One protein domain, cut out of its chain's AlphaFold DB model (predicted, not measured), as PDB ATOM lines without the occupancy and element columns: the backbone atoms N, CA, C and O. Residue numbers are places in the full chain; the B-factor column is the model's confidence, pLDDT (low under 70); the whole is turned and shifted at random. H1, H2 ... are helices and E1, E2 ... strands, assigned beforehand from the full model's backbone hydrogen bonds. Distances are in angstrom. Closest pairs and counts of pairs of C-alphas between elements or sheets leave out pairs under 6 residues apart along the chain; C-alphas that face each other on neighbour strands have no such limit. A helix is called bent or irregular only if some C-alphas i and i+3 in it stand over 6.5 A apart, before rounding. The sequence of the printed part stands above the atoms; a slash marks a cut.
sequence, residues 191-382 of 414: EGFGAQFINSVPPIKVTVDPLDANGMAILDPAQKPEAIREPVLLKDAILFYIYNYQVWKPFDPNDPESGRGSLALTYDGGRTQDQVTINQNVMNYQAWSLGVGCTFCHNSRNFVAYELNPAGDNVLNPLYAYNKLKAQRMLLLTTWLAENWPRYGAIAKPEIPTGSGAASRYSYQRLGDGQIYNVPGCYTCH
ATOM      1  N   GLU A 191     354.483 398.050 235.671       88.36
ATOM      2  CA  GLU A 191     353.956 398.251 234.325       88.36
ATOM      3  C   GLU A 191     354.635 397.318 233.310       88.36
ATOM      4  O   GLU A 191     355.859 397.281 233.185       88.36
ATOM      5  N   GLY A 192     353.817 396.577 232.561       85.29
ATOM      6  CA  GLY A 192     354.184 395.909 231.312       85.29
ATOM      7  C   GLY A 192     354.772 396.886 230.310       85.29
ATOM      8  O   GLY A 192     355.802 396.602 229.705       85.29
ATOM      9  N   PHE A 193     354.106 398.039 230.197       85.92
ATOM     10  CA  PHE A 193     354.347 399.088 229.216       85.92
ATOM     11  C   PHE A 193     354.268 400.462 229.865       85.92
ATOM     12  O   PHE A 193     353.191 400.904 230.279       85.92
ATOM     13  N   GLY A 194     355.412 401.144 229.898       81.07
ATOM     14  CA  GLY A 194     355.533 402.465 230.498       81.07
ATOM     15  C   GLY A 194     354.567 403.473 229.883       81.07
ATOM     16  O   GLY A 194     354.622 403.736 228.676       81.07
ATOM     17  N   ALA A 195     353.712 404.081 230.710       82.91
ATOM     18  CA  ALA A 195     352.748 405.086 230.245       82.91
ATOM     19  C   ALA A 195     353.427 406.250 229.501       82.91
ATOM     20  O   ALA A 195     352.895 406.750 228.511       82.91
ATOM     21  N   GLN A 196     354.627 406.645 229.944       86.65
ATOM     22  CA  GLN A 196     355.414 407.705 229.313       86.65
ATOM     23  C   GLN A 196     355.742 407.392 227.848       86.65
ATOM     24  O   GLN A 196     355.567 408.261 226.997       86.65
ATOM     25  N   PHE A 197     356.192 406.168 227.551       90.37
ATOM     26  CA  PHE A 197     356.488 405.765 226.179       90.37
ATOM     27  C   PHE A 197     355.209 405.708 225.346       90.37
ATOM     28  O   PHE A 197     355.144 406.287 224.271       90.37
ATOM     29  N   ILE A 198     354.156 405.059 225.845       88.18
ATOM     30  CA  ILE A 198     352.926 404.905 225.057       88.18
ATOM     31  C   ILE A 198     352.286 406.261 224.730       88.18
ATOM     32  O   ILE A 198     351.748 406.437 223.640       88.18
ATOM     33  N   ASN A 199     352.380 407.237 225.633       88.16
ATOM     34  CA  ASN A 199     351.870 408.584 225.389       88.16
ATOM     35  C   ASN A 199     352.722 409.394 224.396       88.16
ATOM     36  O   ASN A 199     352.233 410.400 223.888       88.16
ATOM     37  N   SER A 200     353.964 408.986 224.105       92.46
ATOM     38  CA  SER A 200     354.790 409.614 223.065       92.46
ATOM     39  C   SER A 200     354.573 409.011 221.673       92.46
ATOM     40  O   SER A 200     354.981 409.616 220.681       92.46
ATOM     41  N   VAL A 201     353.909 407.852 221.578       94.66
ATOM     42  CA  VAL A 201     353.583 407.212 220.296       94.66
ATOM     43  C   VAL A 201     352.532 408.051 219.551       94.66
ATOM     44  O   VAL A 201     351.457 408.304 220.105       94.66
ATOM     45  N   PRO A 202     352.783 408.459 218.289       95.44
ATOM     46  CA  PRO A 202     351.815 409.217 217.502       95.44
ATOM     47  C   PRO A 202     350.460 408.496 217.390       95.44
ATOM     48  O   PRO A 202     350.433 407.295 217.100       95.44
ATOM     49  N   PRO A 203     349.323 409.198 217.554       95.67
ATOM     50  CA  PRO A 203     347.989 408.600 217.505       95.67
ATOM     51  C   PRO A 203     347.507 408.385 216.059       95.67
ATOM     52  O   PRO A 203     346.411 408.799 215.686       95.67
ATOM     53  N   ILE A 204     348.340 407.762 215.227       97.04
ATOM     54  CA  ILE A 204     348.018 407.422 213.839       97.04
ATOM     55  C   ILE A 204     347.448 406.007 213.758       97.04
ATOM     56  O   ILE A 204     347.783 405.152 214.581       97.04
ATOM     57  N   LYS A 205     346.597 405.763 212.759       97.65
ATOM     58  CA  LYS A 205     346.123 404.415 212.438       97.65
ATOM     59  C   LYS A 205     347.074 403.735 211.462       97.65
ATOM     60  O   LYS A 205     347.534 404.380 210.526       97.65
ATOM     61  N   VAL A 206     347.322 402.453 211.685       95.55
ATOM     62  CA  VAL A 206     348.163 401.594 210.847       95.55
ATOM     63  C   VAL A 206     347.470 400.255 210.627       95.55
ATOM     64  O   VAL A 206     346.766 399.750 211.506       95.55
ATOM     65  N   THR A 207     347.679 399.671 209.458       94.23
ATOM     66  CA  THR A 207     347.268 398.302 209.150       94.23
ATOM     67  C   THR A 207     348.335 397.343 209.664       94.23
ATOM     68  O   THR A 207     349.516 397.510 209.370       94.23
ATOM     69  N   VAL A 208     347.945 396.333 210.439       92.05
ATOM     70  CA  VAL A 208     348.862 395.287 210.919       92.05
ATOM     71  C   VAL A 208     348.781 394.098 209.973       92.05
ATOM     72  O   VAL A 208     347.686 393.590 209.737       92.05
ATOM     73  N   ASP A 209     349.919 393.636 209.463       89.35
ATOM     74  CA  ASP A 209     350.010 392.454 208.603       89.35
ATOM     75  C   ASP A 209     350.754 391.352 209.373       89.35
ATOM     76  O   ASP A 209     351.977 391.205 209.224       89.35
ATOM     77  N   PRO A 210     350.048 390.610 210.254       87.68
ATOM     78  CA  PRO A 210     350.662 389.542 211.026       87.68
ATOM     79  C   PRO A 210     351.159 388.446 210.083       87.68
ATOM     80  O   PRO A 210     350.763 388.373 208.918       87.68
ATOM     81  N   LEU A 211     352.039 387.588 210.589       83.48
ATOM     82  CA  LEU A 211     352.536 386.454 209.821       83.48
ATOM     83  C   LEU A 211     351.859 385.164 210.262       83.48
ATOM     84  O   LEU A 211     351.531 385.001 211.438       83.48
ATOM     85  N   ASP A 212     351.663 384.258 209.312       84.15
ATOM     86  CA  ASP A 212     351.186 382.908 209.576       84.15
ATOM     87  C   ASP A 212     352.297 382.007 210.151       84.15
ATOM     88  O   ASP A 212     353.436 382.425 210.376       84.15
ATOM     89  N   ALA A 213     351.976 380.732 210.376       80.95
ATOM     90  CA  ALA A 213     352.925 379.745 210.893       80.95
ATOM     91  C   ALA A 213     354.131 379.480 209.965       80.95
ATOM     92  O   ALA A 213     355.120 378.907 210.416       80.95
ATOM     93  N   ASN A 214     354.072 379.905 208.698       79.63
ATOM     94  CA  ASN A 214     355.148 379.773 207.715       79.63
ATOM     95  C   ASN A 214     355.950 381.077 207.540       79.63
ATOM     96  O   ASN A 214     356.873 381.124 206.727       79.63
ATOM     97  N   GLY A 215     355.613 382.139 208.279       77.31
ATOM     98  CA  GLY A 215     356.250 383.451 208.162       77.31
ATOM     99  C   GLY A 215     355.728 384.302 206.999       77.31
ATOM    100  O   GLY A 215     356.329 385.332 206.678       77.31
ATOM    101  N   MET A 216     354.620 383.908 206.370       80.94
ATOM    102  CA  MET A 216     354.007 384.633 205.256       80.94
ATOM    103  C   MET A 216     352.993 385.658 205.762       80.94
ATOM    104  O   MET A 216     352.307 385.435 206.754       80.94
ATOM    105  N   ALA A 217     352.906 386.808 205.089       83.80
ATOM    106  CA  ALA A 217     351.999 387.879 205.494       83.80
ATOM    107  C   ALA A 217     350.531 387.477 205.310       83.80
ATOM    108  O   ALA A 217     350.109 387.120 204.211       83.80
ATOM    109  N   ILE A 218     349.743 387.613 206.372       88.27
ATOM    110  CA  ILE A 218     348.292 387.478 206.322       88.27
ATOM    111  C   ILE A 218     347.727 388.831 205.895       88.27
ATOM    112  O   ILE A 218     347.651 389.763 206.696       88.27
ATOM    113  N   LEU A 219     347.361 388.949 204.619       88.08
ATOM    114  CA  LEU A 219     346.822 390.194 204.057       88.08
ATOM    115  C   LEU A 219     345.292 390.236 204.076       88.08
ATOM    116  O   LEU A 219     344.723 391.320 204.156       88.08
ATOM    117  N   ASP A 220     344.636 389.073 204.043       90.88
ATOM    118  CA  ASP A 220     343.180 388.960 204.139       90.88
ATOM    119  C   ASP A 220     342.711 389.308 205.567       90.88
ATOM    120  O   ASP A 220     343.028 388.571 206.508       90.88
ATOM    121  N   PRO A 221     341.938 390.397 205.766       90.98
ATOM    122  CA  PRO A 221     341.421 390.769 207.081       90.98
ATOM    123  C   PRO A 221     340.603 389.665 207.758       90.98
ATOM    124  O   PRO A 221     340.616 389.575 208.986       90.98
ATOM    125  N   ALA A 222     339.933 388.790 206.999       93.35
ATOM    126  CA  ALA A 222     339.145 387.693 207.566       93.35
ATOM    127  C   ALA A 222     340.013 386.662 208.309       93.35
ATOM    128  O   ALA A 222     339.540 386.005 209.239       93.35
ATOM    129  N   GLN A 223     341.288 386.554 207.928       92.82
ATOM    130  CA  GLN A 223     342.264 385.648 208.530       92.82
ATOM    131  C   GLN A 223     343.042 386.294 209.689       92.82
ATOM    132  O   GLN A 223     343.711 385.592 210.447       92.82
ATOM    133  N   LYS A 224     342.957 387.622 209.859       92.26
ATOM    134  CA  LYS A 224     343.619 388.338 210.958       92.26
ATOM    135  C   LYS A 224     342.867 388.131 212.289       92.26
ATOM    136  O   LYS A 224     341.630 388.026 212.293       92.26
ATOM    137  N   PRO A 225     343.577 388.125 213.437       90.19
ATOM    138  CA  PRO A 225     342.954 388.197 214.757       90.19
ATOM    139  C   PRO A 225     341.999 389.389 214.854       90.19
ATOM    140  O   PRO A 225     342.317 390.470 214.363       90.19
ATOM    141  N   GLU A 226     340.854 389.206 215.521       90.54
ATOM    142  CA  GLU A 226     339.777 390.207 215.602       90.54
ATOM    143  C   GLU A 226     340.280 391.604 215.997       90.54
ATOM    144  O   GLU A 226     339.907 392.594 215.374       90.54
ATOM    145  N   ALA A 227     341.200 391.666 216.964       88.19
ATOM    146  CA  ALA A 227     341.759 392.907 217.492       88.19
ATOM    147  C   ALA A 227     342.548 393.751 216.472       88.19
ATOM    148  O   ALA A 227     342.795 394.922 216.744       88.19
ATOM    149  N   ILE A 228     342.955 393.180 215.331       92.77
ATOM    150  CA  ILE A 228     343.799 393.838 214.318       92.77
ATOM    151  C   ILE A 228     343.281 393.656 212.880       92.77
ATOM    152  O   ILE A 228     344.039 393.817 211.922       92.77
ATOM    153  N   ARG A 229     342.002 393.290 212.708       94.59
ATOM    154  CA  ARG A 229     341.391 393.158 211.369       94.59
ATOM    155  C   ARG A 229     341.311 394.493 210.640       94.59
ATOM    156  O   ARG A 229     341.591 394.560 209.449       94.59
ATOM    157  N   GLU A 230     340.955 395.535 211.380       94.76
ATOM    158  CA  GLU A 230     340.867 396.912 210.901       94.76
ATOM    159  C   GLU A 230     342.124 397.706 211.283       94.76
ATOM    160  O   GLU A 230     342.830 397.317 212.217       94.76
ATOM    161  N   PRO A 231     342.403 398.848 210.629       96.06
ATOM    162  CA  PRO A 231     343.479 399.734 211.050       96.06
ATOM    163  C   PRO A 231     343.338 400.161 212.521       96.06
ATOM    164  O   PRO A 231     342.355 400.803 212.916       96.06
ATOM    165  N   VAL A 232     344.353 399.841 213.322       96.00
ATOM    166  CA  VAL A 232     344.432 400.123 214.765       96.00
ATOM    167  C   VAL A 232     345.361 401.297 215.038       96.00
ATOM    168  O   VAL A 232     346.124 401.701 214.161       96.00
ATOM    169  N   LEU A 233     345.336 401.864 216.246       96.13
ATOM    170  CA  LEU A 233     346.342 402.865 216.602       96.13
ATOM    171  C   LEU A 233     347.730 402.217 216.628       96.13
ATOM    172  O   LEU A 233     347.887 401.081 217.069       96.13
ATOM    173  N   LEU A 234     348.753 402.971 216.230       95.91
ATOM    174  CA  LEU A 234     350.142 402.506 216.214       95.91
ATOM    175  C   LEU A 234     350.578 401.887 217.551       95.91
ATOM    176  O   LEU A 234     351.259 400.867 217.566       95.91
ATOM    177  N   LYS A 235     350.138 402.449 218.680       93.43
ATOM    178  CA  LYS A 235     350.402 401.879 220.009       93.43
ATOM    179  C   LYS A 235     349.827 400.472 220.201       93.43
ATOM    180  O   LYS A 235     350.487 399.637 220.807       93.43
ATOM    181  N   ASP A 236     348.645 400.197 219.660       92.69
ATOM    182  CA  ASP A 236     347.995 398.891 219.773       92.69
ATOM    183  C   ASP A 236     348.700 397.872 218.861       92.69
ATOM    184  O   ASP A 236     348.915 396.728 219.254       92.69
ATOM    185  N   ALA A 237     349.178 398.315 217.691       93.97
ATOM    186  CA  ALA A 237     350.031 397.511 216.815       93.97
ATOM    187  C   ALA A 237     351.386 397.153 217.461       93.97
ATOM    188  O   ALA A 237     351.846 396.018 217.340       93.97
ATOM    189  N   ILE A 238     352.018 398.091 218.181       93.04
ATOM    190  CA  ILE A 238     353.254 397.831 218.942       93.04
ATOM    191  C   ILE A 238     353.013 396.748 220.001       93.04
ATOM    192  O   ILE A 238     353.776 395.784 220.077       93.04
ATOM    193  N   LEU A 239     351.944 396.891 220.795       91.54
ATOM    194  CA  LEU A 239     351.568 395.914 221.824       91.54
ATOM    195  C   LEU A 239     351.327 394.530 221.214       91.54
ATOM    196  O   LEU A 239     351.820 393.537 221.751       91.54
ATOM    197  N   PHE A 240     350.632 394.467 220.075       91.86
ATOM    198  CA  PHE A 240     350.382 393.217 219.362       91.86
ATOM    199  C   PHE A 240     351.685 392.471 219.051       91.86
ATOM    200  O   PHE A 240     351.822 391.316 219.452       91.86
ATOM    201  N   TYR A 241     352.665 393.116 218.410       91.45
ATOM    202  CA  TYR A 241     353.917 392.442 218.037       91.45
ATOM    203  C   TYR A 241     354.795 392.054 219.228       91.45
ATOM    204  O   TYR A 241     355.548 391.090 219.125       91.45
ATOM    205  N   ILE A 242     354.720 392.768 220.353       91.65
ATOM    206  CA  ILE A 242     355.520 392.426 221.537       91.65
ATOM    207  C   ILE A 242     354.970 391.187 222.245       91.65
ATOM    208  O   ILE A 242     355.754 390.356 222.698       91.65
ATOM    209  N   TYR A 243     353.646 391.042 222.316       91.13
ATOM    210  CA  TYR A 243     353.008 389.877 222.935       91.13
ATOM    211  C   TYR A 243     352.777 388.704 221.973       91.13
ATOM    212  O   TYR A 243     352.434 387.622 222.429       91.13
ATOM    213  N   ASN A 244     352.962 388.898 220.664       90.54
ATOM    214  CA  ASN A 244     352.795 387.862 219.636       90.54
ATOM    215  C   ASN A 244     354.070 387.703 218.790       90.54
ATOM    216  O   ASN A 244     354.008 387.419 217.591       90.54
ATOM    217  N   TYR A 245     355.241 387.915 219.395       91.07
ATOM    218  CA  TYR A 245     356.512 387.766 218.699       91.07
ATOM    219  C   TYR A 245     356.792 386.294 218.382       91.07
ATOM    220  O   TYR A 245     356.763 385.447 219.275       91.07
ATOM    221  N   GLN A 246     357.134 386.010 217.126       87.14
ATOM    222  CA  GLN A 246     357.485 384.673 216.636       87.14
ATOM    223  C   GLN A 246     358.831 384.671 215.905       87.14
ATOM    224  O   GLN A 246     359.288 385.712 215.426       87.14
ATOM    225  N   VAL A 247     359.458 383.496 215.813       83.20
ATOM    226  CA  VAL A 247     360.703 383.241 215.069       83.20
ATOM    227  C   VAL A 247     360.492 382.017 214.184       83.20
ATOM    228  O   VAL A 247     360.363 380.914 214.705       83.20
ATOM    229  N   TRP A 248     360.489 382.197 212.862       75.59
ATOM    230  CA  TRP A 248     360.290 381.094 211.902       75.59
ATOM    231  C   TRP A 248     361.598 380.508 211.396       75.59
ATOM    232  O   TRP A 248     361.661 379.332 211.048       75.59
ATOM    233  N   LYS A 249     362.658 381.318 211.377       72.90
ATOM    234  CA  LYS A 249     363.993 380.875 210.990       72.90
ATOM    235  C   LYS A 249     364.932 381.162 212.157       72.90
ATOM    236  O   LYS A 249     365.400 382.293 212.272       72.90
ATOM    237  N   PRO A 250     365.153 380.208 213.083       73.28
ATOM    238  CA  PRO A 250     366.095 380.378 214.187       73.28
ATOM    239  C   PRO A 250     367.466 380.808 213.677       73.28
ATOM    240  O   PRO A 250     367.798 380.554 212.527       73.28
ATOM    241  N   PHE A 251     368.249 381.489 214.511       69.59
ATOM    242  CA  PHE A 251     369.582 381.925 214.110       69.59
ATOM    243  C   PHE A 251     370.508 380.726 213.845       69.59
ATOM    244  O   PHE A 251     370.642 379.847 214.695       69.59
ATOM    245  N   ASP A 252     371.171 380.751 212.694       68.99
ATOM    246  CA  ASP A 252     372.216 379.840 212.242       68.99
ATOM    247  C   ASP A 252     373.371 380.692 211.679       68.99
ATOM    248  O   ASP A 252     373.184 381.422 210.702       68.99
ATOM    249  N   PRO A 253     374.576 380.634 212.272       62.40
ATOM    250  CA  PRO A 253     375.715 381.435 211.825       62.40
ATOM    251  C   PRO A 253     376.169 381.134 210.389       62.40
ATOM    252  O   PRO A 253     376.862 381.964 209.802       62.40
ATOM    253  N   ASN A 254     375.787 379.988 209.821       68.98
ATOM    254  CA  ASN A 254     376.103 379.618 208.439       68.98
ATOM    255  C   ASN A 254     375.059 380.111 207.432       68.98
ATOM    256  O   ASN A 254     375.288 380.039 206.226       68.98
ATOM    257  N   ASP A 255     373.923 380.610 207.915       67.44
ATOM    258  CA  ASP A 255     372.819 381.077 207.093       67.44
ATOM    259  C   ASP A 255     372.578 382.574 207.365       67.44
ATOM    260  O   ASP A 255     371.981 382.939 208.383       67.44
ATOM    261  N   PRO A 256     373.018 383.473 206.463       60.60
ATOM    262  CA  PRO A 256     372.832 384.920 206.604       60.60
ATOM    263  C   PRO A 256     371.364 385.354 206.684       60.60
ATOM    264  O   PRO A 256     371.065 386.461 207.130       60.60
ATOM    265  N   GLU A 257     370.447 384.503 206.229       60.65
ATOM    266  CA  GLU A 257     369.010 384.732 206.270       60.65
ATOM    267  C   GLU A 257     368.352 384.208 207.550       60.65
ATOM    268  O   GLU A 257     367.139 384.327 207.716       60.65
ATOM    269  N   SER A 258     369.107 383.580 208.441       64.83
ATOM    270  CA  SER A 258     368.605 383.040 209.697       64.83
ATOM    271  C   SER A 258     368.285 384.128 210.734       64.83
ATOM    272  O   SER A 258     368.485 385.321 210.521       64.83
ATOM    273  N   GLY A 259     367.720 383.726 211.872       62.33
ATOM    274  CA  GLY A 259     367.332 384.614 212.973       62.33
ATOM    275  C   GLY A 259     366.042 385.409 212.739       62.33
ATOM    276  O   GLY A 259     365.622 386.155 213.624       62.33
ATOM    277  N   ARG A 260     365.386 385.249 211.588       66.51
ATOM    278  CA  ARG A 260     364.195 386.013 211.201       66.51
ATOM    279  C   ARG A 260     363.013 385.723 212.125       66.51
ATOM    280  O   ARG A 260     362.525 384.593 212.216       66.51
ATOM    281  N   GLY A 261     362.528 386.782 212.765       71.64
ATOM    282  CA  GLY A 261     361.271 386.782 213.501       71.64
ATOM    283  C   GLY A 261     360.279 387.809 212.983       71.64
ATOM    284  O   GLY A 261     360.507 388.457 211.963       71.64
ATOM    285  N   SER A 262     359.172 387.965 213.703       69.43
ATOM    286  CA  SER A 262     358.012 388.795 213.321       69.43
ATOM    287  C   SER A 262     358.296 390.284 213.140       69.43
ATOM    288  O   SER A 262     357.421 391.004 212.690       69.43
ATOM    289  N   LEU A 263     359.514 390.735 213.446       71.76
ATOM    290  CA  LEU A 263     359.994 392.106 213.257       71.76
ATOM    291  C   LEU A 263     361.057 392.217 212.151       71.76
ATOM    292  O   LEU A 263     361.494 393.310 211.810       71.76
ATOM    293  N   ALA A 264     361.455 391.106 211.527       62.22
ATOM    294  CA  ALA A 264     362.319 391.096 210.343       62.22
ATOM    295  C   ALA A 264     361.527 391.352 209.042       62.22
ATOM    296  O   ALA A 264     361.974 390.996 207.954       62.22
ATOM    297  N   LEU A 265     360.338 391.955 209.158       55.28
ATOM    298  CA  LEU A 265     359.335 392.021 208.097       55.28
ATOM    299  C   LEU A 265     359.793 392.784 206.864       55.28
ATOM    300  O   LEU A 265     359.246 392.550 205.806       55.28
ATOM    301  N   THR A 266     360.764 393.685 206.970       57.24
ATOM    302  CA  THR A 266     361.086 394.649 205.910       57.24
ATOM    303  C   THR A 266     362.266 394.232 205.025       57.24
ATOM    304  O   THR A 266     362.751 395.049 204.248       57.24
ATOM    305  N   TYR A 267     362.777 393.002 205.156       54.41
ATOM    306  CA  TYR A 267     363.997 392.571 204.460       54.41
ATOM    307  C   TYR A 267     363.823 392.423 202.940       54.41
ATOM    308  O   TYR A 267     364.745 392.717 202.186       54.41
ATOM    309  N   ASP A 268     362.650 391.994 202.479       56.98
ATOM    310  CA  ASP A 268     362.374 391.722 201.062       56.98
ATOM    311  C   ASP A 268     361.977 392.972 200.255       56.98
ATOM    312  O   ASP A 268     361.617 392.864 199.084       56.98
ATOM    313  N   GLY A 269     362.027 394.167 200.860       51.41
ATOM    314  CA  GLY A 269     361.614 395.424 200.227       51.41
ATOM    315  C   GLY A 269     360.120 395.492 199.873       51.41
ATOM    316  O   GLY A 269     359.675 396.503 199.334       51.41
ATOM    317  N   GLY A 270     359.339 394.451 200.187       50.81
ATOM    318  CA  GLY A 270     357.962 394.255 199.731       50.81
ATOM    319  C   GLY A 270     356.892 394.697 200.724       50.81
ATOM    320  O   GLY A 270     355.737 394.291 200.599       50.81
ATOM    321  N   ARG A 271     357.244 395.488 201.743       73.07
ATOM    322  CA  ARG A 271     356.346 395.775 202.871       73.07
ATOM    323  C   ARG A 271     355.901 397.218 202.944       73.07
ATOM    324  O   ARG A 271     356.608 398.138 202.549       73.07
ATOM    325  N   THR A 272     354.683 397.385 203.450       84.28
ATOM    326  CA  THR A 272     354.002 398.673 203.530       84.28
ATOM    327  C   THR A 272     354.717 399.617 204.498       84.28
ATOM    328  O   THR A 272     355.391 399.192 205.441       84.28
ATOM    329  N   GLN A 273     354.523 400.922 204.293       88.98
ATOM    330  CA  GLN A 273     355.007 401.952 205.214       88.98
ATOM    331  C   GLN A 273     354.476 401.740 206.643       88.98
ATOM    332  O   GLN A 273     355.169 402.060 207.612       88.98
ATOM    333  N   ASP A 274     353.286 401.150 206.783       91.83
ATOM    334  CA  ASP A 274     352.701 400.787 208.074       91.83
ATOM    335  C   ASP A 274     353.565 399.753 208.804       91.83
ATOM    336  O   ASP A 274     353.942 399.997 209.951       91.83
ATOM    337  N   GLN A 275     353.984 398.661 208.147       89.70
ATOM    338  CA  GLN A 275     354.848 397.658 208.789       89.70
ATOM    339  C   GLN A 275     356.211 398.235 209.192       89.70
ATOM    340  O   GLN A 275     356.716 397.926 210.274       89.70
ATOM    341  N   VAL A 276     356.797 399.111 208.366       88.49
ATOM    342  CA  VAL A 276     358.045 399.822 208.706       88.49
ATOM    343  C   VAL A 276     357.845 400.683 209.956       88.49
ATOM    344  O   VAL A 276     358.662 400.655 210.879       88.49
ATOM    345  N   THR A 277     356.736 401.419 210.007       92.33
ATOM    346  CA  THR A 277     356.401 402.317 211.117       92.33
ATOM    347  C   THR A 277     356.164 401.542 212.412       92.33
ATOM    348  O   THR A 277     356.678 401.935 213.462       92.33
ATOM    349  N   ILE A 278     355.441 400.421 212.351       92.92
ATOM    350  CA  ILE A 278     355.206 399.544 213.502       92.92
ATOM    351  C   ILE A 278     356.535 398.991 214.019       92.92
ATOM    352  O   ILE A 278     356.848 399.167 215.197       92.92
ATOM    353  N   ASN A 279     357.350 398.406 213.137       90.59
ATOM    354  CA  ASN A 279     358.639 397.820 213.504       90.59
ATOM    355  C   ASN A 279     359.558 398.843 214.187       90.59
ATOM    356  O   ASN A 279     360.066 398.594 215.281       90.59
ATOM    357  N   GLN A 280     359.701 400.037 213.606       91.03
ATOM    358  CA  GLN A 280     360.531 401.092 214.188       91.03
ATOM    359  C   GLN A 280     360.079 401.464 215.606       91.03
ATOM    360  O   GLN A 280     360.915 401.689 216.483       91.03
ATOM    361  N   ASN A 281     358.771 401.520 215.861       93.80
ATOM    362  CA  ASN A 281     358.274 401.879 217.183       93.80
ATOM    363  C   ASN A 281     358.359 400.727 218.194       93.80
ATOM    364  O   ASN A 281     358.584 400.993 219.374       93.80
ATOM    365  N   VAL A 282     358.280 399.466 217.756       92.85
ATOM    366  CA  VAL A 282     358.624 398.313 218.608       92.85
ATOM    367  C   VAL A 282     360.101 398.378 219.011       92.85
ATOM    368  O   VAL A 282     360.415 398.263 220.196       92.85
ATOM    369  N   MET A 283     361.004 398.670 218.071       92.13
ATOM    370  CA  MET A 283     362.435 398.838 218.365       92.13
ATOM    371  C   MET A 283     362.693 400.013 219.319       92.13
ATOM    372  O   MET A 283     363.479 399.888 220.260       92.13
ATOM    373  N   ASN A 284     361.989 401.137 219.138       93.93
ATOM    374  CA  ASN A 284     362.062 402.275 220.058       93.93
ATOM    375  C   ASN A 284     361.586 401.897 221.469       93.93
ATOM    376  O   ASN A 284     362.205 402.308 222.451       93.93
ATOM    377  N   TYR A 285     360.518 401.101 221.583       93.71
ATOM    378  CA  TYR A 285     360.030 400.617 222.874       93.71
ATOM    379  C   TYR A 285     361.066 399.744 223.582       93.71
ATOM    380  O   TYR A 285     361.297 399.903 224.783       93.71
ATOM    381  N   GLN A 286     361.712 398.837 222.846       92.94
ATOM    382  CA  GLN A 286     362.769 397.994 223.396       92.94
ATOM    383  C   GLN A 286     363.933 398.851 223.897       92.94
ATOM    384  O   GLN A 286     364.313 398.736 225.061       92.94
ATOM    385  N   ALA A 287     364.442 399.756 223.056       94.33
ATOM    386  CA  ALA A 287     365.519 400.681 223.406       94.33
ATOM    387  C   ALA A 287     365.196 401.487 224.677       94.33
ATOM    388  O   ALA A 287     366.005 401.532 225.606       94.33
ATOM    389  N   TRP A 288     363.982 402.039 224.758       94.91
ATOM    390  CA  TRP A 288     363.501 402.784 225.921       94.91
ATOM    391  C   TRP A 288     363.411 401.912 227.179       94.91
ATOM    392  O   TRP A 288     363.921 402.288 228.232       94.91
ATOM    393  N   SER A 289     362.834 400.713 227.063       94.57
ATOM    394  CA  SER A 289     362.669 399.784 228.189       94.57
ATOM    395  C   SER A 289     364.000 399.305 228.765       94.57
ATOM    396  O   SER A 289     364.090 399.038 229.961       94.57
ATOM    397  N   LEU A 290     365.021 399.196 227.914       94.25
ATOM    398  CA  LEU A 290     366.371 398.739 228.245       94.25
ATOM    399  C   LEU A 290     367.315 399.892 228.632       94.25
ATOM    400  O   LEU A 290     368.415 399.623 229.106       94.25
ATOM    401  N   GLY A 291     366.928 401.152 228.406       93.77
ATOM    402  CA  GLY A 291     367.798 402.315 228.608       93.77
ATOM    403  C   GLY A 291     369.036 402.324 227.711       93.77
ATOM    404  O   GLY A 291     370.113 402.734 228.140       93.77
ATOM    405  N   VAL A 292     368.913 401.840 226.473       94.25
ATOM    406  CA  VAL A 292     370.025 401.752 225.509       94.25
ATOM    407  C   VAL A 292     369.673 402.421 224.183       94.25
ATOM    408  O   VAL A 292     368.507 402.627 223.864       94.25
ATOM    409  N   GLY A 293     370.689 402.749 223.383       93.18
ATOM    410  CA  GLY A 293     370.507 403.190 221.996       93.18
ATOM    411  C   GLY A 293     370.468 402.025 221.002       93.18
ATOM    412  O   GLY A 293     370.857 400.903 221.322       93.18
ATOM    413  N   CYS A 294     370.079 402.304 219.754       90.30
ATOM    414  CA  CYS A 294     369.988 401.304 218.679       90.30
ATOM    415  C   CYS A 294     371.317 400.564 218.435       90.30
ATOM    416  O   CYS A 294     371.329 399.375 218.120       90.30
ATOM    417  N   THR A 295     372.443 401.257 218.639       87.91
ATOM    418  CA  THR A 295     373.798 400.719 218.454       87.91
ATOM    419  C   THR A 295     374.228 399.719 219.525       87.91
ATOM    420  O   THR A 295     375.338 399.203 219.473       87.91
ATOM    421  N   PHE A 296     373.367 399.434 220.504       88.73
ATOM    422  CA  PHE A 296     373.581 398.361 221.471       88.73
ATOM    423  C   PHE A 296     373.417 396.964 220.845       88.73
ATOM    424  O   PHE A 296     374.077 396.020 221.288       88.73
ATOM    425  N   CYS A 297     372.560 396.849 219.821       84.78
ATOM    426  CA  CYS A 297     372.230 395.594 219.131       84.78
ATOM    427  C   CYS A 297     372.460 395.630 217.613       84.78
ATOM    428  O   CYS A 297     372.322 394.592 216.978       84.78
ATOM    429  N   HIS A 298     372.686 396.805 217.015       82.91
ATOM    430  CA  HIS A 298     372.753 396.954 215.561       82.91
ATOM    431  C   HIS A 298     373.891 397.871 215.122       82.91
ATOM    432  O   HIS A 298     374.147 398.910 215.728       82.91
ATOM    433  N   ASN A 299     374.467 397.597 213.957       75.60
ATOM    434  CA  ASN A 299     375.113 398.634 213.158       75.60
ATOM    435  C   ASN A 299     374.046 399.441 212.396       75.60
ATOM    436  O   ASN A 299     373.355 398.904 211.536       75.60
ATOM    437  N   SER A 300     373.932 400.745 212.655       81.59
ATOM    438  CA  SER A 300     372.924 401.594 211.997       81.59
ATOM    439  C   SER A 300     373.130 401.759 210.486       81.59
ATOM    440  O   SER A 300     372.194 402.148 209.791       81.59
ATOM    441  N   ARG A 301     374.317 401.431 209.952       78.86
ATOM    442  CA  ARG A 301     374.545 401.340 208.498       78.86
ATOM    443  C   ARG A 301     373.878 400.112 207.873       78.86
ATOM    444  O   ARG A 301     373.645 400.112 206.671       78.86
ATOM    445  N   ASN A 302     373.606 399.071 208.662       74.54
ATOM    446  CA  ASN A 302     372.994 397.827 208.209       74.54
ATOM    447  C   ASN A 302     372.294 397.091 209.374       74.54
ATOM    448  O   ASN A 302     372.875 396.208 210.006       74.54
ATOM    449  N   PHE A 303     371.026 397.427 209.638       77.56
ATOM    450  CA  PHE A 303     370.239 396.821 210.725       77.56
ATOM    451  C   PHE A 303     369.994 395.312 210.557       77.56
ATOM    452  O   PHE A 303     369.796 394.602 211.553       77.56
ATOM    453  N   VAL A 304     369.991 394.823 209.312       68.91
ATOM    454  CA  VAL A 304     369.620 393.438 208.982       68.91
ATOM    455  C   VAL A 304     370.764 392.453 209.196       68.91
ATOM    456  O   VAL A 304     370.495 391.272 209.404       68.91
ATOM    457  N   ALA A 305     372.016 392.920 209.238       61.02
ATOM    458  CA  ALA A 305     373.169 392.067 209.508       61.02
ATOM    459  C   ALA A 305     372.980 391.267 210.815       61.02
ATOM    460  O   ALA A 305     372.648 391.822 211.869       61.02
ATOM    461  N   TYR A 306     373.167 389.946 210.750       60.15
ATOM    462  CA  TYR A 306     373.378 389.119 211.936       60.15
ATOM    463  C   TYR A 306     374.872 389.050 212.216       60.15
ATOM    464  O   TYR A 306     375.689 388.704 211.368       60.15
ATOM    465  N   GLU A 307     375.234 389.449 213.422       55.92
ATOM    466  CA  GLU A 307     376.548 390.009 213.709       55.92
ATOM    467  C   GLU A 307     377.573 388.960 214.177       55.92
ATOM    468  O   GLU A 307     378.458 389.251 214.978       55.92
ATOM    469  N   LEU A 308     377.464 387.722 213.685       52.34
ATOM    470  CA  LEU A 308     378.361 386.615 214.050       52.34
ATOM    471  C   LEU A 308     379.324 386.184 212.936       52.34
ATOM    472  O   LEU A 308     380.012 385.180 213.101       52.34
ATOM    473  N   ASN A 309     379.463 386.970 211.863       51.59
ATOM    474  CA  ASN A 309     380.600 386.851 210.948       51.59
ATOM    475  C   ASN A 309     381.615 387.994 211.169       51.59
ATOM    476  O   ASN A 309     381.571 388.990 210.444       51.59
ATOM    477  N   PRO A 310     382.541 387.873 212.144       40.95
ATOM    478  CA  PRO A 310     383.601 388.858 212.372       40.95
ATOM    479  C   PRO A 310     384.590 389.010 211.198       40.95
ATOM    480  O   PRO A 310     385.467 389.865 211.272       40.95
ATOM    481  N   ALA A 311     384.468 388.221 210.121       43.14
ATOM    482  CA  ALA A 311     385.305 388.328 208.923       43.14
ATOM    483  C   ALA A 311     384.706 389.210 207.804       43.14
ATOM    484  O   ALA A 311     385.322 389.342 206.749       43.14
ATOM    485  N   GLY A 312     383.527 389.815 208.003       50.94
ATOM    486  CA  GLY A 312     382.956 390.818 207.094       50.94
ATOM    487  C   GLY A 312     382.950 392.207 207.735       50.94
ATOM    488  O   GLY A 312     382.569 392.332 208.896       50.94
ATOM    489  N   ASP A 313     383.318 393.244 206.976       52.63
ATOM    490  CA  ASP A 313     383.597 394.640 207.394       52.63
ATOM    491  C   ASP A 313     382.517 395.379 208.225       52.63
ATOM    492  O   ASP A 313     382.664 396.558 208.550       52.63
ATOM    493  N   ASN A 314     381.407 394.733 208.580       51.88
ATOM    494  CA  ASN A 314     380.220 395.393 209.110       51.88
ATOM    495  C   ASN A 314     380.016 395.267 210.628       51.88
ATOM    496  O   ASN A 314     379.157 395.982 211.149       51.88
ATOM    497  N   VAL A 315     380.772 394.439 211.363       53.08
ATOM    498  CA  VAL A 315     380.608 394.324 212.828       53.08
ATOM    499  C   VAL A 315     381.949 394.141 213.533       53.08
ATOM    500  O   VAL A 315     382.503 393.052 213.601       53.08
ATOM    501  N   LEU A 316     382.451 395.226 214.122       58.73
ATOM    502  CA  LEU A 316     383.720 395.241 214.859       58.73
ATOM    503  C   LEU A 316     383.609 394.668 216.287       58.73
ATOM    504  O   LEU A 316     384.622 394.542 216.970       58.73
ATOM    505  N   ASN A 317     382.395 394.361 216.769       68.13
ATOM    506  CA  ASN A 317     382.158 393.941 218.150       68.13
ATOM    507  C   ASN A 317     381.142 392.780 218.245       68.13
ATOM    508  O   ASN A 317     379.946 393.011 218.055       68.13
ATOM    509  N   PRO A 318     381.568 391.556 218.619       70.38
ATOM    510  CA  PRO A 318     380.668 390.405 218.758       70.38
ATOM    511  C   PRO A 318     379.597 390.587 219.851       70.38
ATOM    512  O   PRO A 318     378.612 389.849 219.882       70.38
ATOM    513  N   LEU A 319     379.754 391.571 220.746       77.92
ATOM    514  CA  LEU A 319     378.772 391.882 221.785       77.92
ATOM    515  C   LEU A 319     377.407 392.279 221.214       77.92
ATOM    516  O   LEU A 319     376.389 391.917 221.804       77.92
ATOM    517  N   TYR A 320     377.375 392.979 220.077       78.34
ATOM    518  CA  TYR A 320     376.121 393.407 219.454       78.34
ATOM    519  C   TYR A 320     375.270 392.190 219.071       78.34
ATOM    520  O   TYR A 320     374.092 392.112 219.427       78.34
ATOM    521  N   ALA A 321     375.917 391.157 218.523       73.19
ATOM    522  CA  ALA A 321     375.262 389.921 218.129       73.19
ATOM    523  C   ALA A 321     374.652 389.188 219.324       73.19
ATOM    524  O   ALA A 321     373.499 388.749 219.286       73.19
ATOM    525  N   TYR A 322     375.414 389.088 220.418       80.06
ATOM    526  CA  TYR A 322     374.923 388.496 221.658       80.06
ATOM    527  C   TYR A 322     373.735 389.277 222.224       80.06
ATOM    528  O   TYR A 322     372.768 388.663 222.681       80.06
ATOM    529  N   ASN A 323     373.774 390.609 222.164       86.65
ATOM    530  CA  ASN A 323     372.674 391.460 222.611       86.65
ATOM    531  C   ASN A 323     371.426 391.288 221.734       86.65
ATOM    532  O   ASN A 323     370.332 391.146 222.277       86.65
ATOM    533  N   LYS A 324     371.579 391.206 220.407       83.37
ATOM    534  CA  LYS A 324     370.483 390.953 219.457       83.37
ATOM    535  C   LYS A 324     369.818 389.594 219.711       83.37
ATOM    536  O   LYS A 324     368.597 389.522 219.845       83.37
ATOM    537  N   LEU A 325     370.607 388.530 219.884       81.76
ATOM    538  CA  LEU A 325     370.093 387.193 220.216       81.76
ATOM    539  C   LEU A 325     369.413 387.150 221.591       81.76
ATOM    540  O   LEU A 325     368.373 386.507 221.754       81.76
ATOM    541  N   LYS A 326     369.975 387.848 222.584       88.10
ATOM    542  CA  LYS A 326     369.358 387.995 223.905       88.10
ATOM    543  C   LYS A 326     368.008 388.706 223.797       88.10
ATOM    544  O   LYS A 326     367.027 388.188 224.318       88.10
ATOM    545  N   ALA A 327     367.932 389.828 223.080       89.45
ATOM    546  CA  ALA A 327     366.693 390.580 222.878       89.45
ATOM    547  C   ALA A 327     365.611 389.736 222.185       89.45
ATOM    548  O   ALA A 327     364.468 389.720 222.638       89.45
ATOM    549  N   GLN A 328     365.977 388.963 221.159       87.93
ATOM    550  CA  GLN A 328     365.068 388.020 220.501       87.93
ATOM    551  C   GLN A 328     364.509 386.975 221.480       87.93
ATOM    552  O   GLN A 328     363.308 386.705 221.473       87.93
ATOM    553  N   ARG A 329     365.350 386.404 222.351       90.28
ATOM    554  CA  ARG A 329     364.886 385.464 223.386       90.28
ATOM    555  C   ARG A 329     363.984 386.123 224.428       90.28
ATOM    556  O   ARG A 329     363.056 385.479 224.902       90.28
ATOM    557  N   MET A 330     364.217 387.390 224.768       93.09
ATOM    558  CA  MET A 330     363.355 388.127 225.702       93.09
ATOM    559  C   MET A 330     362.006 388.521 225.083       93.09
ATOM    560  O   MET A 330     360.997 388.555 225.787       93.09
ATOM    561  N   LEU A 331     361.949 388.752 223.769       92.12
ATOM    562  CA  LEU A 331     360.675 388.895 223.058       92.12
ATOM    563  C   LEU A 331     359.875 387.585 223.095       92.12
ATOM    564  O   LEU A 331     358.704 387.606 223.455       92.12
ATOM    565  N   LEU A 332     360.521 386.441 222.835       93.03
ATOM    566  CA  LEU A 332     359.882 385.125 222.975       93.03
ATOM    567  C   LEU A 332     359.400 384.855 224.410       93.03
ATOM    568  O   LEU A 332     358.315 384.311 224.586       93.03
ATOM    569  N   LEU A 333     360.162 385.273 225.429       95.04
ATOM    570  CA  LEU A 333     359.711 385.224 226.825       95.04
ATOM    571  C   LEU A 333     358.434 386.052 227.031       95.04
ATOM    572  O   LEU A 333     357.531 385.608 227.727       95.04
ATOM    573  N   THR A 334     358.338 387.238 226.428       94.27
ATOM    574  CA  THR A 334     357.152 388.103 226.566       94.27
ATOM    575  C   THR A 334     355.911 387.456 225.943       94.27
ATOM    576  O   THR A 334     354.857 387.437 226.579       94.27
ATOM    577  N   THR A 335     356.049 386.844 224.761       93.12
ATOM    578  CA  THR A 335     354.997 386.017 224.142       93.12
ATOM    579  C   THR A 335     354.603 384.849 225.050       93.12
ATOM    580  O   THR A 335     353.433 384.691 225.394       93.12
ATOM    581  N   TRP A 336     355.582 384.070 225.522       94.92
ATOM    582  CA  TRP A 336     355.340 382.915 226.390       94.92
ATOM    583  C   TRP A 336     354.643 383.304 227.697       94.92
ATOM    584  O   TRP A 336     353.760 382.582 228.164       94.92
ATOM    585  N   LEU A 337     355.007 384.455 228.274       94.54
ATOM    586  CA  LEU A 337     354.354 384.990 229.462       94.54
ATOM    587  C   LEU A 337     352.889 385.290 229.174       94.54
ATOM    588  O   LEU A 337     352.058 384.844 229.951       94.54
ATOM    589  N   ALA A 338     352.556 385.970 228.074       91.36
ATOM    590  CA  ALA A 338     351.166 386.250 227.712       91.36
ATOM    591  C   ALA A 338     350.336 384.969 227.504       91.36
ATOM    592  O   ALA A 338     349.198 384.895 227.966       91.36
ATOM    593  N   GLU A 339     350.912 383.942 226.879       90.80
ATOM    594  CA  GLU A 339     350.241 382.659 226.621       90.80
ATOM    595  C   GLU A 339     350.034 381.813 227.888       90.80
ATOM    596  O   GLU A 339     349.015 381.133 228.034       90.80
ATOM    597  N   ASN A 340     350.995 381.839 228.817       93.50
ATOM    598  CA  ASN A 340     350.978 380.994 230.012       93.50
ATOM    599  C   ASN A 340     350.534 381.729 231.282       93.50
ATOM    600  O   ASN A 340     350.354 381.080 232.314       93.50
ATOM    601  N   TRP A 341     350.315 383.047 231.235       92.63
ATOM    602  CA  TRP A 341     350.006 383.868 232.411       92.63
ATOM    603  C   TRP A 341     348.871 383.305 233.281       92.63
ATOM    604  O   TRP A 341     349.074 383.159 234.493       92.63
ATOM    605  N   PRO A 342     347.712 382.898 232.714       90.13
ATOM    606  CA  PRO A 342     346.614 382.370 233.522       90.13
ATOM    607  C   PRO A 342     346.970 381.046 234.218       90.13
ATOM    608  O   PRO A 342     346.479 380.764 235.311       90.13
ATOM    609  N   ARG A 343     347.878 380.244 233.636       90.94
ATOM    610  CA  ARG A 343     348.298 378.938 234.182       90.94
ATOM    611  C   ARG A 343     349.092 379.071 235.478       90.94
ATOM    612  O   ARG A 343     349.049 378.171 236.312       90.94
ATOM    613  N   TYR A 344     349.772 380.199 235.680       92.14
ATOM    614  CA  TYR A 344     350.536 380.474 236.898       92.14
ATOM    615  C   TYR A 344     349.710 381.178 237.982       92.14
ATOM    616  O   TYR A 344     350.268 381.774 238.899       92.14
ATOM    617  N   GLY A 345     348.378 381.084 237.925       80.17
ATOM    618  CA  GLY A 345     347.502 381.582 238.985       80.17
ATOM    619  C   GLY A 345     347.596 383.092 239.184       80.17
ATOM    620  O   GLY A 345     347.444 383.570 240.310       80.17
ATOM    621  N   ALA A 346     347.876 383.837 238.111       85.68
ATOM    622  CA  ALA A 346     347.755 385.283 238.126       85.68
ATOM    623  C   ALA A 346     346.328 385.680 238.539       85.68
ATOM    624  O   ALA A 346     345.348 385.048 238.143       85.68
ATOM    625  N   ILE A 347     346.204 386.728 239.351       88.53
ATOM    626  CA  ILE A 347     344.900 387.188 239.835       88.53
ATOM    627  C   ILE A 347     344.294 388.116 238.782       88.53
ATOM    628  O   ILE A 347     344.796 389.221 238.560       88.53
ATOM    629  N   ALA A 348     343.213 387.657 238.149       91.58
ATOM    630  CA  ALA A 348     342.431 388.440 237.200       91.58
ATOM    631  C   ALA A 348     341.852 389.709 237.844       91.58
ATOM    632  O   ALA A 348     341.597 389.762 239.052       91.58
ATOM    633  N   LYS A 349     341.616 390.732 237.026       89.59
ATOM    634  CA  LYS A 349     340.910 391.954 237.412       89.59
ATOM    635  C   LYS A 349     339.544 391.995 236.714       89.59
ATOM    636  O   LYS A 349     339.482 391.697 235.522       89.59
ATOM    637  N   PRO A 350     338.464 392.372 237.421       89.57
ATOM    638  CA  PRO A 350     337.136 392.481 236.811       89.57
ATOM    639  C   PRO A 350     337.084 393.586 235.745       89.57
ATOM    640  O   PRO A 350     336.409 393.458 234.729       89.57
ATOM    641  N   GLU A 351     337.854 394.650 235.957       91.41
ATOM    642  CA  GLU A 351     338.035 395.781 235.055       91.41
ATOM    643  C   GLU A 351     339.488 396.262 235.119       91.41
ATOM    644  O   GLU A 351     340.229 395.880 236.029       91.41
ATOM    645  N   ILE A 352     339.914 397.088 234.156       90.45
ATOM    646  CA  ILE A 352     341.242 397.711 234.200       90.45
ATOM    647  C   ILE A 352     341.283 398.644 235.419       90.45
ATOM    648  O   ILE A 352     340.550 399.634 235.424       90.45
ATOM    649  N   PRO A 353     342.123 398.370 236.433       87.78
ATOM    650  CA  PRO A 353     342.199 399.210 237.618       87.78
ATOM    651  C   PRO A 353     342.599 400.645 237.264       87.78
ATOM    652  O   PRO A 353     343.488 400.874 236.443       87.78
ATOM    653  N   THR A 354     341.972 401.610 237.929       85.62
ATOM    654  CA  THR A 354     342.304 403.034 237.814       85.62
ATOM    655  C   THR A 354     342.742 403.584 239.167       85.62
ATOM    656  O   THR A 354     342.175 403.209 240.189       85.62
ATOM    657  N   GLY A 355     343.700 404.514 239.179       79.11
ATOM    658  CA  GLY A 355     344.122 405.228 240.389       79.11
ATOM    659  C   GLY A 355     345.536 404.889 240.861       79.11
ATOM    660  O   GLY A 355     346.312 404.238 240.164       79.11
ATOM    661  N   SER A 356     345.882 405.382 242.052       71.36
ATOM    662  CA  SER A 356     347.222 405.230 242.631       71.36
ATOM    663  C   SER A 356     347.562 403.754 242.873       71.36
ATOM    664  O   SER A 356     346.808 403.045 243.537       71.36
ATOM    665  N   GLY A 357     348.704 403.297 242.353       71.77
ATOM    666  CA  GLY A 357     349.180 401.914 242.488       71.77
ATOM    667  C   GLY A 357     348.649 400.933 241.434       71.77
ATOM    668  O   GLY A 357     349.083 399.781 241.413       71.77
ATOM    669  N   ALA A 358     347.747 401.368 240.547       79.40
ATOM    670  CA  ALA A 358     347.444 400.629 239.327       79.40
ATOM    671  C   ALA A 358     348.586 400.814 238.321       79.40
ATOM    672  O   ALA A 358     349.132 401.911 238.189       79.40
ATOM    673  N   ALA A 359     348.925 399.752 237.591       85.47
ATOM    674  CA  ALA A 359     349.781 399.900 236.428       85.47
ATOM    675  C   ALA A 359     349.065 400.749 235.364       85.47
ATOM    676  O   ALA A 359     347.836 400.861 235.339       85.47
ATOM    677  N   SER A 360     349.825 401.311 234.435       85.77
ATOM    678  CA  SER A 360     349.305 401.834 233.177       85.77
ATOM    679  C   SER A 360     348.264 400.892 232.562       85.77
ATOM    680  O   SER A 360     348.506 399.688 232.439       85.77
ATOM    681  N   ARG A 361     347.138 401.446 232.083       87.09
ATOM    682  CA  ARG A 361     346.081 400.686 231.383       87.09
ATOM    683  C   ARG A 361     346.610 399.822 230.232       87.09
ATOM    684  O   ARG A 361     345.976 398.837 229.882       87.09
ATOM    685  N   TYR A 362     347.750 400.198 229.649       86.55
ATOM    686  CA  TYR A 362     348.408 399.500 228.541       86.55
ATOM    687  C   TYR A 362     349.145 398.221 228.970       86.55
ATOM    688  O   TYR A 362     349.474 397.390 228.132       86.55
ATOM    689  N   SER A 363     349.385 398.052 230.270       89.60
ATOM    690  CA  SER A 363     349.948 396.825 230.843       89.60
ATOM    691  C   SER A 363     348.894 395.731 231.026       89.60
ATOM    692  O   SER A 363     349.230 394.564 231.220       89.60
ATOM    693  N   TYR A 364     347.613 396.100 230.970       90.58
ATOM    694  CA  TYR A 364     346.515 395.163 231.130       90.58
ATOM    695  C   TYR A 364     346.100 394.580 229.782       90.58
ATOM    696  O   TYR A 364     345.777 395.316 228.853       90.58
ATOM    697  N   GLN A 365     346.072 393.254 229.701       88.44
ATOM    698  CA  GLN A 365     345.653 392.503 228.523       88.44
ATOM    699  C   GLN A 365     344.450 391.635 228.871       88.44
ATOM    700  O   GLN A 365     344.394 391.046 229.955       88.44
ATOM    701  N   ARG A 366     343.495 391.542 227.944       89.78
ATOM    702  CA  ARG A 366     342.461 390.509 228.004       89.78
ATOM    703  C   ARG A 366     343.016 389.253 227.344       89.78
ATOM    704  O   ARG A 366     343.371 389.305 226.171       89.78
ATOM    705  N   LEU A 367     343.114 388.161 228.095       88.70
ATOM    706  CA  LEU A 367     343.675 386.902 227.599       88.70
ATOM    707  C   LEU A 367     342.567 385.939 227.142       88.70
ATOM    708  O   LEU A 367     341.383 386.272 227.184       88.70
ATOM    709  N   GLY A 368     342.952 384.756 226.649       82.58
ATOM    710  CA  GLY A 368     342.046 383.802 225.988       82.58
ATOM    711  C   GLY A 368     340.920 383.230 226.861       82.58
ATOM    712  O   GLY A 368     339.947 382.709 226.328       82.58
ATOM    713  N   ASP A 369     341.010 383.361 228.185       88.59
ATOM    714  CA  ASP A 369     339.937 383.032 229.137       88.59
ATOM    715  C   ASP A 369     338.913 384.172 229.322       88.59
ATOM    716  O   ASP A 369     337.982 384.070 230.125       88.59
ATOM    717  N   GLY A 370     339.089 385.277 228.594       87.76
ATOM    718  CA  GLY A 370     338.254 386.467 228.660       87.76
ATOM    719  C   GLY A 370     338.535 387.364 229.865       87.76
ATOM    720  O   GLY A 370     337.905 388.417 229.963       87.76
ATOM    721  N   GLN A 371     339.459 387.015 230.760       92.46
ATOM    722  CA  GLN A 371     339.796 387.806 231.945       92.46
ATOM    723  C   GLN A 371     340.884 388.846 231.649       92.46
ATOM    724  O   GLN A 371     341.620 388.744 230.667       92.46
ATOM    725  N   ILE A 372     340.970 389.880 232.493       92.66
ATOM    726  CA  ILE A 372     341.960 390.959 232.364       92.66
ATOM    727  C   ILE A 372     343.113 390.718 233.337       92.66
ATOM    728  O   ILE A 372     342.899 390.551 234.538       92.66
ATOM    729  N   TYR A 373     344.341 390.785 232.837       93.08
ATOM    730  CA  TYR A 373     345.555 390.580 233.622       93.08
ATOM    731  C   TYR A 373     346.569 391.690 233.393       93.08
ATOM    732  O   TYR A 373     346.691 392.177 232.277       93.08
ATOM    733  N   ASN A 374     347.344 392.045 234.423       91.97
ATOM    734  CA  ASN A 374     348.572 392.819 234.234       91.97
ATOM    735  C   ASN A 374     349.677 391.880 233.728       91.97
ATOM    736  O   ASN A 374     350.233 391.115 234.521       91.97
ATOM    737  N   VAL A 375     349.954 391.896 232.424       92.33
ATOM    738  CA  VAL A 375     350.892 390.960 231.788       92.33
ATOM    739  C   VAL A 375     352.278 391.607 231.704       92.33
ATOM    740  O   VAL A 375     352.395 392.694 231.132       92.33
ATOM    741  N   PRO A 376     353.339 390.970 232.234       93.61
ATOM    742  CA  PRO A 376     354.676 391.545 232.191       93.61
ATOM    743  C   PRO A 376     355.156 391.796 230.760       93.61
ATOM    744  O   PRO A 376     354.874 391.023 229.846       93.61
ATOM    745  N   GLY A 377     355.927 392.861 230.589       92.47
ATOM    746  CA  GLY A 377     356.637 393.189 229.358       92.47
ATOM    747  C   GLY A 377     358.085 393.565 229.659       92.47
ATOM    748  O   GLY A 377     358.554 393.435 230.792       92.47
ATOM    749  N   CYS A 378     358.805 394.069 228.655       93.22
ATOM    750  CA  CYS A 378     360.213 394.445 228.817       93.22
ATOM    751  C   CYS A 378     360.417 395.436 229.974       93.22
ATOM    752  O   CYS A 378     361.310 395.244 230.801       93.22
ATOM    753  N   TYR A 379     359.571 396.469 230.063       93.60
ATOM    754  CA  TYR A 379     359.699 397.501 231.086       93.60
ATOM    755  C   TYR A 379     359.450 396.981 232.509       93.60
ATOM    756  O   TYR A 379     360.095 397.475 233.431       93.60
ATOM    757  N   THR A 380     358.614 395.948 232.685       94.11
ATOM    758  CA  THR A 380     358.314 395.362 234.006       94.11
ATOM    759  C   THR A 380     359.575 394.922 234.727       94.11
ATOM    760  O   THR A 380     359.720 395.181 235.916       94.11
ATOM    761  N   CYS A 381     360.484 394.275 233.994       94.66
ATOM    762  CA  CYS A 381     361.736 393.775 234.541       94.66
ATOM    763  C   CYS A 381     362.843 394.827 234.465       94.66
ATOM    764  O   CYS A 381     363.583 395.045 235.419       94.66
ATOM    765  N   HIS A 382     363.004 395.447 233.296       94.59
ATOM    766  CA  HIS A 382     364.199 396.227 232.995       94.59
ATOM    767  C   HIS A 382     364.164 397.637 233.582       94.59
ATOM    768  O   HIS A 382     365.208 398.137 233.993       94.59
TER     769      HIS A 382
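Overview. This is residues 191 to 382 of the 414 residues of the protein "Cytochrome c-554" of Chloroflexus aurantiacus (strain ATCC 29366 / DSM 635 / J-10-fl) (UniProt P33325). Little regular structure: a loop-rich body where H2 packs on H3 and the long, kinked H4, with H5 on H3's end and the small hairpin E1 E2 near H4's end. The 192 printed residues include 72 in named elements, mostly helix: H1 H2 H3 H4 E1 E2 H5, the strands antiparallel. It is compact, radius of gyration of the C-alphas 17.2 A, spanning 56 by 36 by 33 A.

Along the chain. H1, residues 195 to 200, begins at C-alpha (352.748, 405.086, 230.245). H2 is 234 to 243, H3 273 to 290 (25.9 A), H4 318 to 344 (36.5 A), E1 364 to 366, E2 372 to 374. H5, 378 to 382, ends at C-alpha (364.199, 396.227, 232.995).

Arrangement. H1 is close to but not clearly touching H2 (C-alphas 198 and 235, 6.4 A). H2 touches H3 at a steep tilt of 64 degrees (closest C-alphas 238 and 282, 5.4 A) and H4 about perpendicular, 86 degrees (243 and 335, 4.5 A). H4 is irregular, C-alphas 339 and 342 being 7.8 A apart, with 20 of 23 O i to N i+4 pairs within hydrogen-bond range; the other helices have every pair. N 365 and O 373 are 2.9 A apart. H5 touches H3 (C-alphas 379 and 289, 4.7 A).

Size, cuts and confidence. The C-alphas of Ala 311 and Pro 350 are farthest apart, 55.8 A. The printed part has no cut; the links from H1 through to E1 are long. Confidence is under 70 at 32 residues, among them 251 to 260 and 304 to 317.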